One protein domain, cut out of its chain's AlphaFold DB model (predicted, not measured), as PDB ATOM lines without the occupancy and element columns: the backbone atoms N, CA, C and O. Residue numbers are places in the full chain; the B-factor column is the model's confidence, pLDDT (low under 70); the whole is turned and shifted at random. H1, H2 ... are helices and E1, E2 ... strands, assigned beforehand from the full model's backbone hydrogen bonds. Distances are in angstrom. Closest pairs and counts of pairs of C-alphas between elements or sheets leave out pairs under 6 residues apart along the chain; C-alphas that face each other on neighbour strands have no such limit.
ATOM      1  N   PRO A   2     113.619 148.410 117.407       85.50
ATOM      2  CA  PRO A   2     114.128 149.557 116.663       85.50
ATOM      3  C   PRO A   2     112.971 150.269 115.958       85.50
ATOM      4  O   PRO A   2     112.055 149.605 115.470       85.50
ATOM      5  N   ILE A   3     113.019 151.600 115.921       90.62
ATOM      6  CA  ILE A   3     112.035 152.405 115.194       90.62
ATOM      7  C   ILE A   3     112.147 152.114 113.695       90.62
ATOM      8  O   ILE A   3     113.252 152.057 113.149       90.62
ATOM      9  N   THR A   4     111.017 151.899 113.025       94.38
ATOM     10  CA  THR A   4     111.001 151.623 111.576       94.38
ATOM     11  C   THR A   4     110.627 152.867 110.764       94.38
ATOM     12  O   THR A   4     109.899 153.724 111.265       94.38
ATOM     13  N   PRO A   5     111.045 152.982 109.486       94.94
ATOM     14  CA  PRO A   5     110.615 154.087 108.623       94.94
ATOM     15  C   PRO A   5     109.087 154.207 108.514       94.94
ATOM     16  O   PRO A   5     108.538 155.304 108.581       94.94
ATOM     17  N   THR A   6     108.384 153.074 108.420       96.44
ATOM     18  CA  THR A   6     106.915 153.034 108.379       96.44
ATOM     19  C   THR A   6     106.297 153.615 109.645       96.44
ATOM     20  O   THR A   6     105.329 154.364 109.568       96.44
ATOM     21  N   GLU A   7     106.869 153.300 110.806       95.31
ATOM     22  CA  GLU A   7     106.427 153.815 112.100       95.31
ATOM     23  C   GLU A   7     106.656 155.326 112.207       95.31
ATOM     24  O   GLU A   7     105.739 156.039 112.602       95.31
ATOM     25  N   VAL A   8     107.812 155.835 111.758       94.50
ATOM     26  CA  VAL A   8     108.081 157.284 111.686       94.50
ATOM     27  C   VAL A   8     107.028 157.989 110.831       94.50
ATOM     28  O   VAL A   8     106.393 158.939 111.286       94.50
ATOM     29  N   LEU A   9     106.790 157.499 109.611       95.44
ATOM     30  CA  LEU A   9     105.812 158.090 108.696       95.44
ATOM     31  C   LEU A   9     104.383 158.007 109.239       95.44
ATOM     32  O   LEU A   9     103.601 158.940 109.072       95.44
ATOM     33  N   GLN A  10     104.031 156.905 109.900       95.94
ATOM     34  CA  GLN A  10     102.717 156.724 110.504       95.94
ATOM     35  C   GLN A  10     102.492 157.696 111.662       95.94
ATOM     36  O   GLN A  10     101.419 158.289 111.765       95.94
ATOM     37  N   VAL A  11     103.497 157.863 112.518       95.25
ATOM     38  CA  VAL A  11     103.430 158.697 113.721       95.25
ATOM     39  C   VAL A  11     103.466 160.192 113.370       95.25
ATOM     40  O   VAL A  11     102.793 160.996 114.015       95.25
ATOM     41  N   LEU A  12     104.166 160.566 112.296       95.94
ATOM     42  CA  LEU A  12     104.204 161.937 111.770       95.94
ATOM     43  C   LEU A  12     103.076 162.249 110.775       95.94
ATOM     44  O   LEU A  12     102.955 163.385 110.306       95.94
ATOM     45  N   LYS A  13     102.218 161.277 110.452       95.62
ATOM     46  CA  LYS A  13     101.121 161.472 109.502       95.62
ATOM     47  C   LYS A  13     100.185 162.582 109.987       95.62
ATOM     48  O   LYS A  13      99.626 162.517 111.079       95.62
ATOM     49  N   GLY A  14      99.989 163.592 109.140       94.06
ATOM     50  CA  GLY A  14      99.124 164.736 109.443       94.06
ATOM     51  C   GLY A  14      99.743 165.776 110.381       94.06
ATOM     52  O   GLY A  14      99.021 166.648 110.848       94.06
ATOM     53  N   LYS A  15     101.054 165.706 110.660       94.94
ATOM     54  CA  LYS A  15     101.790 166.722 111.439       94.94
ATOM     55  C   LYS A  15     102.407 167.830 110.587       94.94
ATOM     56  O   LYS A  15     103.107 168.675 111.121       94.94
ATOM     57  N   GLY A  16     102.147 167.810 109.284       94.38
ATOM     58  CA  GLY A  16     102.720 168.725 108.303       94.38
ATOM     59  C   GLY A  16     103.600 167.999 107.281       94.38
ATOM     60  O   GLY A  16     103.907 166.815 107.450       94.38
ATOM     61  N   PRO A  17     103.961 168.675 106.183       95.44
ATOM     62  CA  PRO A  17     104.873 168.144 105.182       95.44
ATOM     63  C   PRO A  17     106.297 168.021 105.739       95.44
ATOM     64  O   PRO A  17     106.867 168.976 106.275       95.44
ATOM     65  N   LEU A  18     106.861 166.824 105.586       95.12
ATOM     66  CA  LEU A  18     108.245 166.508 105.925       95.12
ATOM     67  C   LEU A  18     109.132 166.748 104.704       95.12
ATOM     68  O   LEU A  18     108.785 166.314 103.608       95.12
ATOM     69  N   GLU A  19     110.278 167.390 104.905       93.94
ATOM     70  CA  GLU A  19     111.298 167.528 103.859       93.94
ATOM     71  C   GLU A  19     112.199 166.298 103.834       93.94
ATOM     72  O   GLU A  19     112.401 165.673 102.796       93.94
ATOM     73  N   VAL A  20     112.728 165.936 105.003       94.38
ATOM     74  CA  VAL A  20     113.713 164.869 105.170       94.38
ATOM     75  C   VAL A  20     113.507 164.207 106.524       94.38
ATOM     76  O   VAL A  20     113.183 164.864 107.514       94.38
ATOM     77  N   TYR A  21     113.749 162.901 106.586       96.06
ATOM     78  CA  TYR A  21     114.004 162.220 107.846       96.06
ATOM     79  C   TYR A  21     115.122 161.185 107.695       96.06
ATOM     80  O   TYR A  21     115.344 160.643 106.613       96.06
ATOM     81  N   SER A  22     115.832 160.901 108.784       95.12
ATOM     82  CA  SER A  22     116.851 159.849 108.840       95.12
ATOM     83  C   SER A  22     116.835 159.154 110.195       95.12
ATOM     84  O   SER A  22     116.646 159.793 111.225       95.12
ATOM     85  N   ILE A  23     117.025 157.834 110.196       95.75
ATOM     86  CA  ILE A  23     117.122 157.031 111.416       95.75
ATOM     87  C   ILE A  23     118.588 156.659 111.607       95.75
ATOM     88  O   ILE A  23     119.186 156.019 110.743       95.75
ATOM     89  N   VAL A  24     119.155 157.052 112.741       94.00
ATOM     90  CA  VAL A  24     120.561 156.835 113.082       94.00
ATOM     91  C   VAL A  24     120.637 156.006 114.359       94.00
ATOM     92  O   VAL A  24     119.971 156.304 115.349       94.00
ATOM     93  N   ALA A  25     121.439 154.942 114.331       93.06
ATOM     94  CA  ALA A  25     121.777 154.191 115.532       93.06
ATOM     95  C   ALA A  25     122.878 154.941 116.293       93.06
ATOM     96  O   ALA A  25     124.003 155.060 115.811       93.06
ATOM     97  N   THR A  26     122.552 155.433 117.481       89.94
ATOM     98  CA  THR A  26     123.459 156.195 118.340       89.94
ATOM     99  C   THR A  26     123.862 155.323 119.527       89.94
ATOM    100  O   THR A  26     122.983 154.731 120.161       89.94
ATOM    101  N   PRO A  27     125.158 155.194 119.863       90.12
ATOM    102  CA  PRO A  27     125.554 154.505 121.086       90.12
ATOM    103  C   PRO A  27     124.922 155.229 122.281       90.12
ATOM    104  O   PRO A  27     125.022 156.441 122.396       90.12
ATOM    105  N   TYR A  28     124.216 154.501 123.139       87.88
ATOM    106  CA  TYR A  28     123.551 155.057 124.320       87.88
ATOM    107  C   TYR A  28     124.365 154.814 125.588       87.88
ATOM    108  O   TYR A  28     124.445 155.669 126.462       87.88
ATOM    109  N   PHE A  29     124.952 153.625 125.703       90.81
ATOM    110  CA  PHE A  29     125.677 153.222 126.896       90.81
ATOM    111  C   PHE A  29     126.713 152.159 126.547       90.81
ATOM    112  O   PHE A  29     126.426 151.235 125.784       90.81
ATOM    113  N   TYR A  30     127.908 152.284 127.116       93.31
ATOM    114  CA  TYR A  30     128.943 151.262 127.047       93.31
ATOM    115  C   TYR A  30     128.972 150.486 128.362       93.31
ATOM    116  O   TYR A  30     129.165 151.093 129.413       93.31
ATOM    117  N   ASP A  31     128.797 149.163 128.301       92.12
ATOM    118  CA  ASP A  31     128.957 148.271 129.452       92.12
ATOM    119  C   ASP A  31     130.404 147.737 129.493       92.12
ATOM    120  O   ASP A  31     130.774 146.909 128.650       92.12
ATOM    121  N   PRO A  32     131.237 148.165 130.463       93.62
ATOM    122  CA  PRO A  32     132.630 147.735 130.539       93.62
ATOM    123  C   PRO A  32     132.802 146.268 130.935       93.62
ATOM    124  O   PRO A  32     133.834 145.677 130.623       93.62
ATOM    125  N   TRP A  33     131.832 145.677 131.640       95.69
ATOM    126  CA  TRP A  33     131.932 144.291 132.092       95.69
ATOM    127  C   TRP A  33     131.651 143.327 130.940       95.69
ATOM    128  O   TRP A  33     132.334 142.314 130.793       95.69
ATOM    129  N   MET A  34     130.686 143.666 130.086       92.38
ATOM    130  CA  MET A  34     130.373 142.868 128.901       92.38
ATOM    131  C   MET A  34     131.200 143.248 127.668       92.38
ATOM    132  O   MET A  34     131.233 142.468 126.720       92.38
ATOM    133  N   ASN A  35     131.883 144.400 127.675       93.56
ATOM    134  CA  ASN A  35     132.568 144.964 126.505       93.56
ATOM    135  C   ASN A  35     131.606 145.122 125.306       93.56
ATOM    136  O   ASN A  35     131.916 144.747 124.175       93.56
ATOM    137  N   VAL A  36     130.397 145.631 125.575       94.31
ATOM    138  CA  VAL A  36     129.320 145.787 124.584       94.31
ATOM    139  C   VAL A  36     128.757 147.206 124.633       94.31
ATOM    140  O   VAL A  36     128.479 147.751 125.702       94.31
ATOM    141  N   TYR A  37     128.544 147.791 123.454       92.94
ATOM    142  CA  TYR A  37     127.779 149.025 123.290       92.94
ATOM    143  C   TYR A  37     126.293 148.709 123.129       92.94
ATOM    144  O   TYR A  37     125.898 147.935 122.257       92.94
ATOM    145  N   THR A  38     125.465 149.352 123.945       92.06
ATOM    146  CA  THR A  38     124.019 149.408 123.733       92.06
ATOM    147  C   THR A  38     123.710 150.599 122.841       92.06
ATOM    148  O   THR A  38     124.142 151.716 123.128       92.06
ATOM    149  N   TYR A  39     122.954 150.370 121.772       91.62
ATOM    150  CA  TYR A  39     122.554 151.406 120.823       91.62
ATOM    151  C   TYR A  39     121.099 151.810 121.054       91.62
ATOM    152  O   TYR A  39     120.243 150.966 121.320       91.62
ATOM    153  N   THR A  40     120.822 153.100 120.909       90.88
ATOM    154  CA  THR A  40     119.475 153.646 120.745       90.88
ATOM    155  C   THR A  40     119.285 154.102 119.302       90.88
ATOM    156  O   THR A  40     120.257 154.342 118.592       90.88
ATOM    157  N   TYR A  41     118.042 154.214 118.849       92.06
ATOM    158  CA  TYR A  41     117.734 154.723 117.515       92.06
ATOM    159  C   TYR A  41     117.130 156.116 117.646       92.06
ATOM    160  O   TYR A  41     116.123 156.294 118.327       92.06
ATOM    161  N   VAL A  42     117.750 157.091 116.987       92.44
ATOM    162  CA  VAL A  42     117.294 158.480 116.939       92.44
ATOM    163  C   VAL A  42     116.800 158.771 115.529       92.44
ATOM    164  O   VAL A  42     117.473 158.436 114.556       92.44
ATOM    165  N   CYS A  43     115.620 159.378 115.413       95.12
ATOM    166  CA  CYS A  43     115.096 159.852 114.138       95.12
ATOM    167  C   CYS A  43     115.279 161.369 114.049       95.12
ATOM    168  O   CYS A  43     114.701 162.104 114.851       95.12
ATOM    169  N   ASN A  44     116.073 161.832 113.086       94.75
ATOM    170  CA  ASN A  44     116.190 163.246 112.752       94.75
ATOM    171  C   ASN A  44     115.128 163.581 111.712       94.75
ATOM    172  O   ASN A  44     115.016 162.869 110.715       94.75
ATOM    173  N   VAL A  45     114.362 164.645 111.939       95.25
ATOM    174  CA  VAL A  45     113.227 165.022 111.093       95.25
ATOM    175  C   VAL A  45     113.290 166.515 110.798       95.25
ATOM    176  O   VAL A  45     113.386 167.319 111.725       95.25
ATOM    177  N   THR A  46     113.163 166.872 109.523       94.69
ATOM    178  CA  THR A  46     113.063 168.252 109.044       94.69
ATOM    179  C   THR A  46     111.666 168.490 108.478       94.69
ATOM    180  O   THR A  46     111.189 167.738 107.625       94.69
ATOM    181  N   PHE A  47     110.998 169.535 108.965       95.00
ATOM    182  CA  PHE A  47     109.683 169.968 108.489       95.00
ATOM    183  C   PHE A  47     109.845 171.124 107.512       95.00
ATOM    184  O   PHE A  47     110.683 171.992 107.740       95.00
ATOM    185  N   ALA A  48     108.972 171.198 106.505       93.31
ATOM    186  CA  ALA A  48     108.993 172.314 105.556       93.31
ATOM    187  C   ALA A  48     108.550 173.646 106.189       93.31
ATOM    188  O   ALA A  48     108.822 174.722 105.660       93.31
ATOM    189  N   TYR A  49     107.847 173.591 107.328       93.19
ATOM    190  CA  TYR A  49     107.369 174.770 108.044       93.19
ATOM    191  C   TYR A  49     107.675 174.683 109.541       93.19
ATOM    192  O   TYR A  49     107.484 173.651 110.187       93.19
ATOM    193  N   VAL A  50     108.094 175.814 110.110       90.75
ATOM    194  CA  VAL A  50     108.441 175.938 111.535       90.75
ATOM    195  C   VAL A  50     107.233 175.691 112.443       90.75
ATOM    196  O   VAL A  50     107.384 175.103 113.514       90.75
ATOM    197  N   ASP A  51     106.037 176.113 112.032       93.75
ATOM    198  CA  ASP A  51     104.821 175.941 112.837       93.75
ATOM    199  C   ASP A  51     104.419 174.465 112.950       93.75
ATOM    200  O   ASP A  51     104.135 173.991 114.050       93.75
ATOM    201  N   ASP A  52     104.539 173.711 111.854       95.50
ATOM    202  CA  ASP A  52     104.295 172.265 111.821       95.50
ATOM    203  C   ASP A  52     105.272 171.521 112.754       95.50
ATOM    204  O   ASP A  52     104.877 170.649 113.532       95.50
ATOM    205  N   CYS A  53     106.547 171.935 112.771       94.25
ATOM    206  CA  CYS A  53     107.547 171.412 113.707       94.25
ATOM    207  C   CYS A  53     107.176 171.694 115.174       94.25
ATOM    208  O   CYS A  53     107.210 170.793 116.018       94.25
ATOM    209  N   LYS A  54     106.780 172.934 115.495       92.44
ATOM    210  CA  LYS A  54     106.367 173.319 116.855       92.44
ATOM    211  C   LYS A  54     105.146 172.528 117.317       92.44
ATOM    212  O   LYS A  54     105.103 172.098 118.471       92.44
ATOM    213  N   ASP A  55     104.169 172.329 116.443       93.25
ATOM    214  CA  ASP A  55     102.958 171.584 116.773       93.25
ATOM    215  C   ASP A  55     103.221 170.083 116.911       93.25
ATOM    216  O   ASP A  55     102.685 169.452 117.829       93.25
ATOM    217  N   ALA A  56     104.123 169.521 116.101       94.94
ATOM    218  CA  ALA A  56     104.624 168.166 116.300       94.94
ATOM    219  C   ALA A  56     105.285 168.014 117.683       94.94
ATOM    220  O   ALA A  56     104.914 167.118 118.440       94.94
ATOM    221  N   ILE A  57     106.178 168.928 118.080       93.81
ATOM    222  CA  ILE A  57     106.830 168.896 119.403       93.81
ATOM    223  C   ILE A  57     105.799 168.942 120.539       93.81
ATOM    224  O   ILE A  57     105.880 168.151 121.482       93.81
ATOM    225  N   LYS A  58     104.795 169.826 120.454       92.31
ATOM    226  CA  LYS A  58     103.712 169.892 121.453       92.31
ATOM    227  C   LYS A  58     102.934 168.581 121.533       92.31
ATOM    228  O   LYS A  58     102.581 168.159 122.632       92.31
ATOM    229  N   TYR A  59     102.669 167.950 120.391       92.69
ATOM    230  CA  TYR A  59     101.962 166.675 120.332       92.69
ATOM    231  C   TYR A  59     102.748 165.557 121.031       92.69
ATOM    232  O   TYR A  59     102.188 164.854 121.871       92.69
ATOM    233  N   PHE A  60     104.050 165.442 120.756       93.94
ATOM    234  CA  PHE A  60     104.902 164.408 121.356       93.94
ATOM    235  C   PHE A  60     105.291 164.670 122.809       93.94
ATOM    236  O   PHE A  60     105.775 163.765 123.478       93.94
ATOM    237  N   LYS A  61     105.035 165.866 123.348       90.62
ATOM    238  CA  LYS A  61     105.295 166.169 124.763       90.62
ATOM    239  C   LYS A  61     104.561 165.222 125.724       90.62
ATOM    240  O   LYS A  61     105.057 164.971 126.818       90.62
ATOM    241  N   ASN A  62     103.396 164.716 125.315       86.06
ATOM    242  CA  ASN A  62     102.556 163.822 126.118       86.06
ATOM    243  C   ASN A  62     102.502 162.388 125.563       86.06
ATOM    244  O   ASN A  62     101.673 161.595 126.013       86.06
ATOM    245  N   ASP A  63     103.326 162.056 124.570       90.75
ATOM    246  CA  ASP A  63     103.379 160.702 124.026       90.75
ATOM    247  C   ASP A  63     104.251 159.812 124.932       90.75
ATOM    248  O   ASP A  63     105.253 160.242 125.501       90.75
ATOM    249  N   PHE A  64     103.828 158.566 125.126       90.31
ATOM    250  CA  PHE A  64     104.487 157.615 126.025       90.31
ATOM    251  C   PHE A  64     105.583 156.794 125.332       90.31
ATOM    252  O   PHE A  64     106.336 156.087 126.002       90.31
ATOM    253  N   ARG A  65     105.644 156.837 123.996       90.88
ATOM    254  CA  ARG A  65     106.593 156.081 123.167       90.88
ATOM    255  C   ARG A  65     107.661 156.962 122.552       90.88
ATOM    256  O   ARG A  65     108.803 156.519 122.458       90.88
ATOM    257  N   TYR A  66     107.306 158.172 122.136       92.19
ATOM    258  CA  TYR A  66     108.226 159.058 121.427       92.19
ATOM    259  C   TYR A  66     108.255 160.435 122.068       92.19
ATOM    260  O   TYR A  66     107.254 160.924 122.573       92.19
ATOM    261  N   TYR A  67     109.406 161.087 121.989       92.06
ATOM    262  CA  TYR A  67     109.553 162.492 122.329       92.06
ATOM    263  C   TYR A  67     110.302 163.184 121.192       92.06
ATOM    264  O   TYR A  67     111.100 162.562 120.490       92.06
ATOM    265  N   MET A  68     110.035 164.472 120.999       93.50
ATOM    266  CA  MET A  68     110.732 165.298 120.018       93.50
ATOM    267  C   MET A  68     111.404 166.471 120.717       93.50
ATOM    268  O   MET A  68     110.809 167.107 121.588       93.50
ATOM    269  N   ILE A  69     112.641 166.758 120.318       91.69
ATOM    270  CA  ILE A  69     113.430 167.891 120.802       91.69
ATOM    271  C   ILE A  69     113.867 168.691 119.584       91.69
ATOM    272  O   ILE A  69     114.330 168.117 118.599       91.69
ATOM    273  N   LEU A  70     113.710 170.010 119.655       91.56
ATOM    274  CA  LEU A  70     114.226 170.902 118.629       91.56
ATOM    275  C   LEU A  70     115.748 170.978 118.761       91.56
ATOM    276  O   LEU A  70     116.258 171.173 119.864       91.56
ATOM    277  N   LEU A  71     116.465 170.814 117.656       88.50
ATOM    278  CA  LEU A  71     117.914 170.972 117.609       88.50
ATOM    279  C   LEU A  71     118.261 172.291 116.910       88.50
ATOM    280  O   LEU A  71     117.523 172.743 116.037       88.50
ATOM    281  N   ASP A  72     119.362 172.902 117.324       84.94
ATOM    282  CA  ASP A  72     119.996 174.029 116.654       84.94
ATOM    283  C   ASP A  72     120.726 173.550 115.391       84.94
ATOM    284  O   ASP A  72     120.846 172.345 115.152       84.94
ATOM    285  N   VAL A  73     121.255 174.491 114.613       81.06
ATOM    286  CA  VAL A  73     122.067 174.239 113.414       81.06
ATOM    287  C   VAL A  73     123.264 173.321 113.689       81.06
ATOM    288  O   VAL A  73     123.522 172.382 112.942       81.06
ATOM    289  N   ASP A  74     123.891 173.473 114.857       82.44
ATOM    290  CA  ASP A  74     124.994 172.620 115.316       82.44
ATOM    291  C   ASP A  74     124.529 171.241 115.829       82.44
ATOM    292  O   ASP A  74     125.305 170.458 116.380       82.44
ATOM    293  N   GLY A  75     123.232 170.944 115.742       78.88
ATOM    294  CA  GLY A  75     122.622 169.742 116.297       78.88
ATOM    295  C   GLY A  75     122.449 169.781 117.818       78.88
ATOM    296  O   GLY A  75     121.983 168.800 118.398       78.88
ATOM    297  N   ASN A  76     122.785 170.885 118.488       82.94
ATOM    298  CA  ASN A  76     122.620 171.049 119.935       82.94
ATOM    299  C   ASN A  76     121.137 171.139 120.309       82.94
ATOM    300  O   ASN A  76     120.381 171.795 119.606       82.94
ATOM    301  N   PRO A  77     120.665 170.490 121.386       81.81
ATOM    302  CA  PRO A  77     119.257 170.562 121.724       81.81
ATOM    303  C   PRO A  77     118.929 171.981 122.197       81.81
ATOM    304  O   PRO A  77     119.518 172.473 123.160       81.81
ATOM    305  N   LEU A  78     117.962 172.622 121.544       80.75
ATOM    306  CA  LEU A  78     117.374 173.892 121.958       80.75
ATOM    307  C   LEU A  78     116.447 173.625 123.149       80.75
ATOM    308  O   LEU A  78     115.225 173.750 123.068       80.75
ATOM    309  N   LEU A  79     117.019 173.161 124.260       69.19
ATOM    310  CA  LEU A  79     116.274 173.056 125.502       69.19
ATOM    311  C   LEU A  79     115.965 174.472 125.998       69.19
ATOM    312  O   LEU A  79     116.868 175.308 126.065       69.19
ATOM    313  N   PRO A  80     114.723 174.751 126.428       50.72
ATOM    314  CA  PRO A  80     114.522 175.822 127.376       50.72
ATOM    315  C   PRO A  80     115.212 175.388 128.672       50.72
ATOM    316  O   PRO A  80     114.823 174.399 129.294       50.72
ATOM    317  N   ILE A 114     127.654 161.947 124.934       40.19
ATOM    318  CA  ILE A 114     127.625 161.238 123.639       40.19
ATOM    319  C   ILE A 114     127.264 162.183 122.499       40.19
ATOM    320  O   ILE A 114     126.295 161.973 121.776       40.19
ATOM    321  N   ARG A 115     128.045 163.247 122.328       43.19
ATOM    322  CA  ARG A 115     128.044 164.033 121.092       43.19
ATOM    323  C   ARG A 115     129.439 164.531 120.790       43.19
ATOM    324  O   ARG A 115     129.746 165.704 120.924       43.19
ATOM    325  N   ASP A 116     130.271 163.607 120.347       40.12
ATOM    326  CA  ASP A 116     131.379 163.977 119.493       40.12
ATOM    327  C   ASP A 116     131.608 162.852 118.482       40.12
ATOM    328  O   ASP A 116     131.581 161.674 118.845       40.12
ATOM    329  N   LYS A 117     131.862 163.233 117.227       37.72
ATOM    330  CA  LYS A 117     132.192 162.379 116.064       37.72
ATOM    331  C   LYS A 117     131.016 161.851 115.240       37.72
ATOM    332  O   LYS A 117     130.722 160.661 115.178       37.72
ATOM    333  N   GLY A 118     130.457 162.775 114.470       29.67
ATOM    334  CA  GLY A 118     129.703 162.486 113.259       29.67
ATOM    335  C   GLY A 118     129.556 163.751 112.428       29.67
ATOM    336  O   GLY A 118     128.444 164.237 112.278       29.67
ATOM    337  N   ASN A 119     130.672 164.308 111.936       32.91
ATOM    338  CA  ASN A 119     130.672 165.405 110.961       32.91
ATOM    339  C   ASN A 119     130.010 164.928 109.659       32.91
ATOM    340  O   ASN A 119     130.684 164.551 108.703       32.91
ATOM    341  N   VAL A 120     128.681 164.938 109.616       33.69
ATOM    342  CA  VAL A 120     127.949 165.078 108.363       33.69
ATOM    343  C   VAL A 120     127.702 166.569 108.221       33.69
ATOM    344  O   VAL A 120     126.812 167.141 108.843       33.69
ATOM    345  N   TRP A 121     128.596 167.205 107.475       31.75
ATOM    346  CA  TRP A 121     128.545 168.626 107.175       31.75
ATOM    347  C   TRP A 121     127.380 168.864 106.212       31.75
ATOM    348  O   TRP A 121     127.502 168.638 105.010       31.75
ATOM    349  N   TYR A 122     126.232 169.273 106.744       35.25
ATOM    350  CA  TYR A 122     125.206 169.923 105.941       35.25
ATOM    351  C   TYR A 122     125.503 171.422 106.001       35.25
ATOM    352  O   TYR A 122     125.544 171.971 107.098       35.25
ATOM    353  N   PRO A 123     125.782 172.098 104.874       33.44
ATOM    354  CA  PRO A 123     126.021 173.531 104.910       33.44
ATOM    355  C   PRO A 123     124.739 174.245 105.342       33.44
ATOM    356  O   PRO A 123     123.768 174.313 104.581       33.44
ATOM    357  N   ASP A 124     124.767 174.796 106.555       36.44
ATOM    358  CA  ASP A 124     123.752 175.692 107.090       36.44
ATOM    359  C   ASP A 124     123.494 176.835 106.121       36.44
ATOM    360  O   ASP A 124     124.346 177.690 105.876       36.44
ATOM    361  N   GLN A 125     122.287 176.875 105.571       37.38
ATOM    362  CA  GLN A 125     121.765 178.085 104.952       37.38
ATOM    363  C   GLN A 125     120.339 178.323 105.430       37.38
ATOM    364  O   GLN A 125     119.386 178.326 104.652       37.38
TER     365      GLN A 125
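What this domain is: This is residues 2 to 80 and 114 to 125 of the 278 residues of an uncharacterized protein of Monascus purpureus (UniProt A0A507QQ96). A long ribbon of two antiparallel strands, the hairpin E1 and E2, makes the longest axis; its turn, residues 31 to 36, sticks out at one end, and two short helices, H1 and H2, sit toward the other. After H2 the backbone goes on without a named element through residues 61 to 80, and beyond a cut residues 114 to 125 make a second stretch with no named element, their C-alphas 14 to 20 A from the mean of all C-alphas. The printed part has 91 residues, with two named helices and two named strands in the order H1, E1, E2, H2; under half of the residues are in these elements, and the class is mixed, helices and strands. The whole is only just loose, close to compact, with a radius of gyration of the C-alphas of 14.8 A and spans of 45 by 32 by 27 A.

Where its parts are: The printed part begins at Pro 2. Helix H1 is residues 5 to 11 and begins at C-alpha 5 at (110.615, 154.087, 108.623). Strand E1, residues 18 to 31, measures 36.3 A from first to last C-alpha and ends at C-alpha 31 at (128.957, 148.271, 129.452). Strand E2, residues 36 to 47, measures 35.1 A. Helix H2, residues 50 to 60, measures 15.6 A and ends at C-alpha 60 at (104.902, 164.408, 121.356).

How they stand to each other: E1 and E2 are antiparallel neighbours and a hairpin, with 161 degrees between their N-to-C directions. C-alphas 27 and 39 face each other at 4.3 A. N 24 and O 42 are within hydrogen-bond range at 2.8 A, as are N 46 and O 20 at 2.8 A. The closest C-alphas of H1 and E1 are those of Pro 5 and Ile 23, 7.7 A apart. Those of H1 and E2 are Val 8 and Cys 43, 7.9 A apart. The closest C-alphas of E2 and H2 are those of Phe 47 and Cys 53, 5.8 A apart. H2 is apart from H1 and from E1. In H1 and H2 every O i to N i+4 pair is within hydrogen-bond range.

The domain as a whole: The two C-alphas farthest apart are those of Trp 33 and Tyr 49, 45.9 A. The links E1 to E2 and E2 to H2 are tight, and the link H1 to E1 is short. Residues 81 to 113 are not printed, and C-alphas 80 and 114 are 20.0 A apart across the cut. The C-alphas of residues 114 to 125 lie 14 to 20 A from the mean of all C-alphas. The mean pLDDT of the printed part is 84.0; residues 79 to 80 and 114 to 125 are under 70.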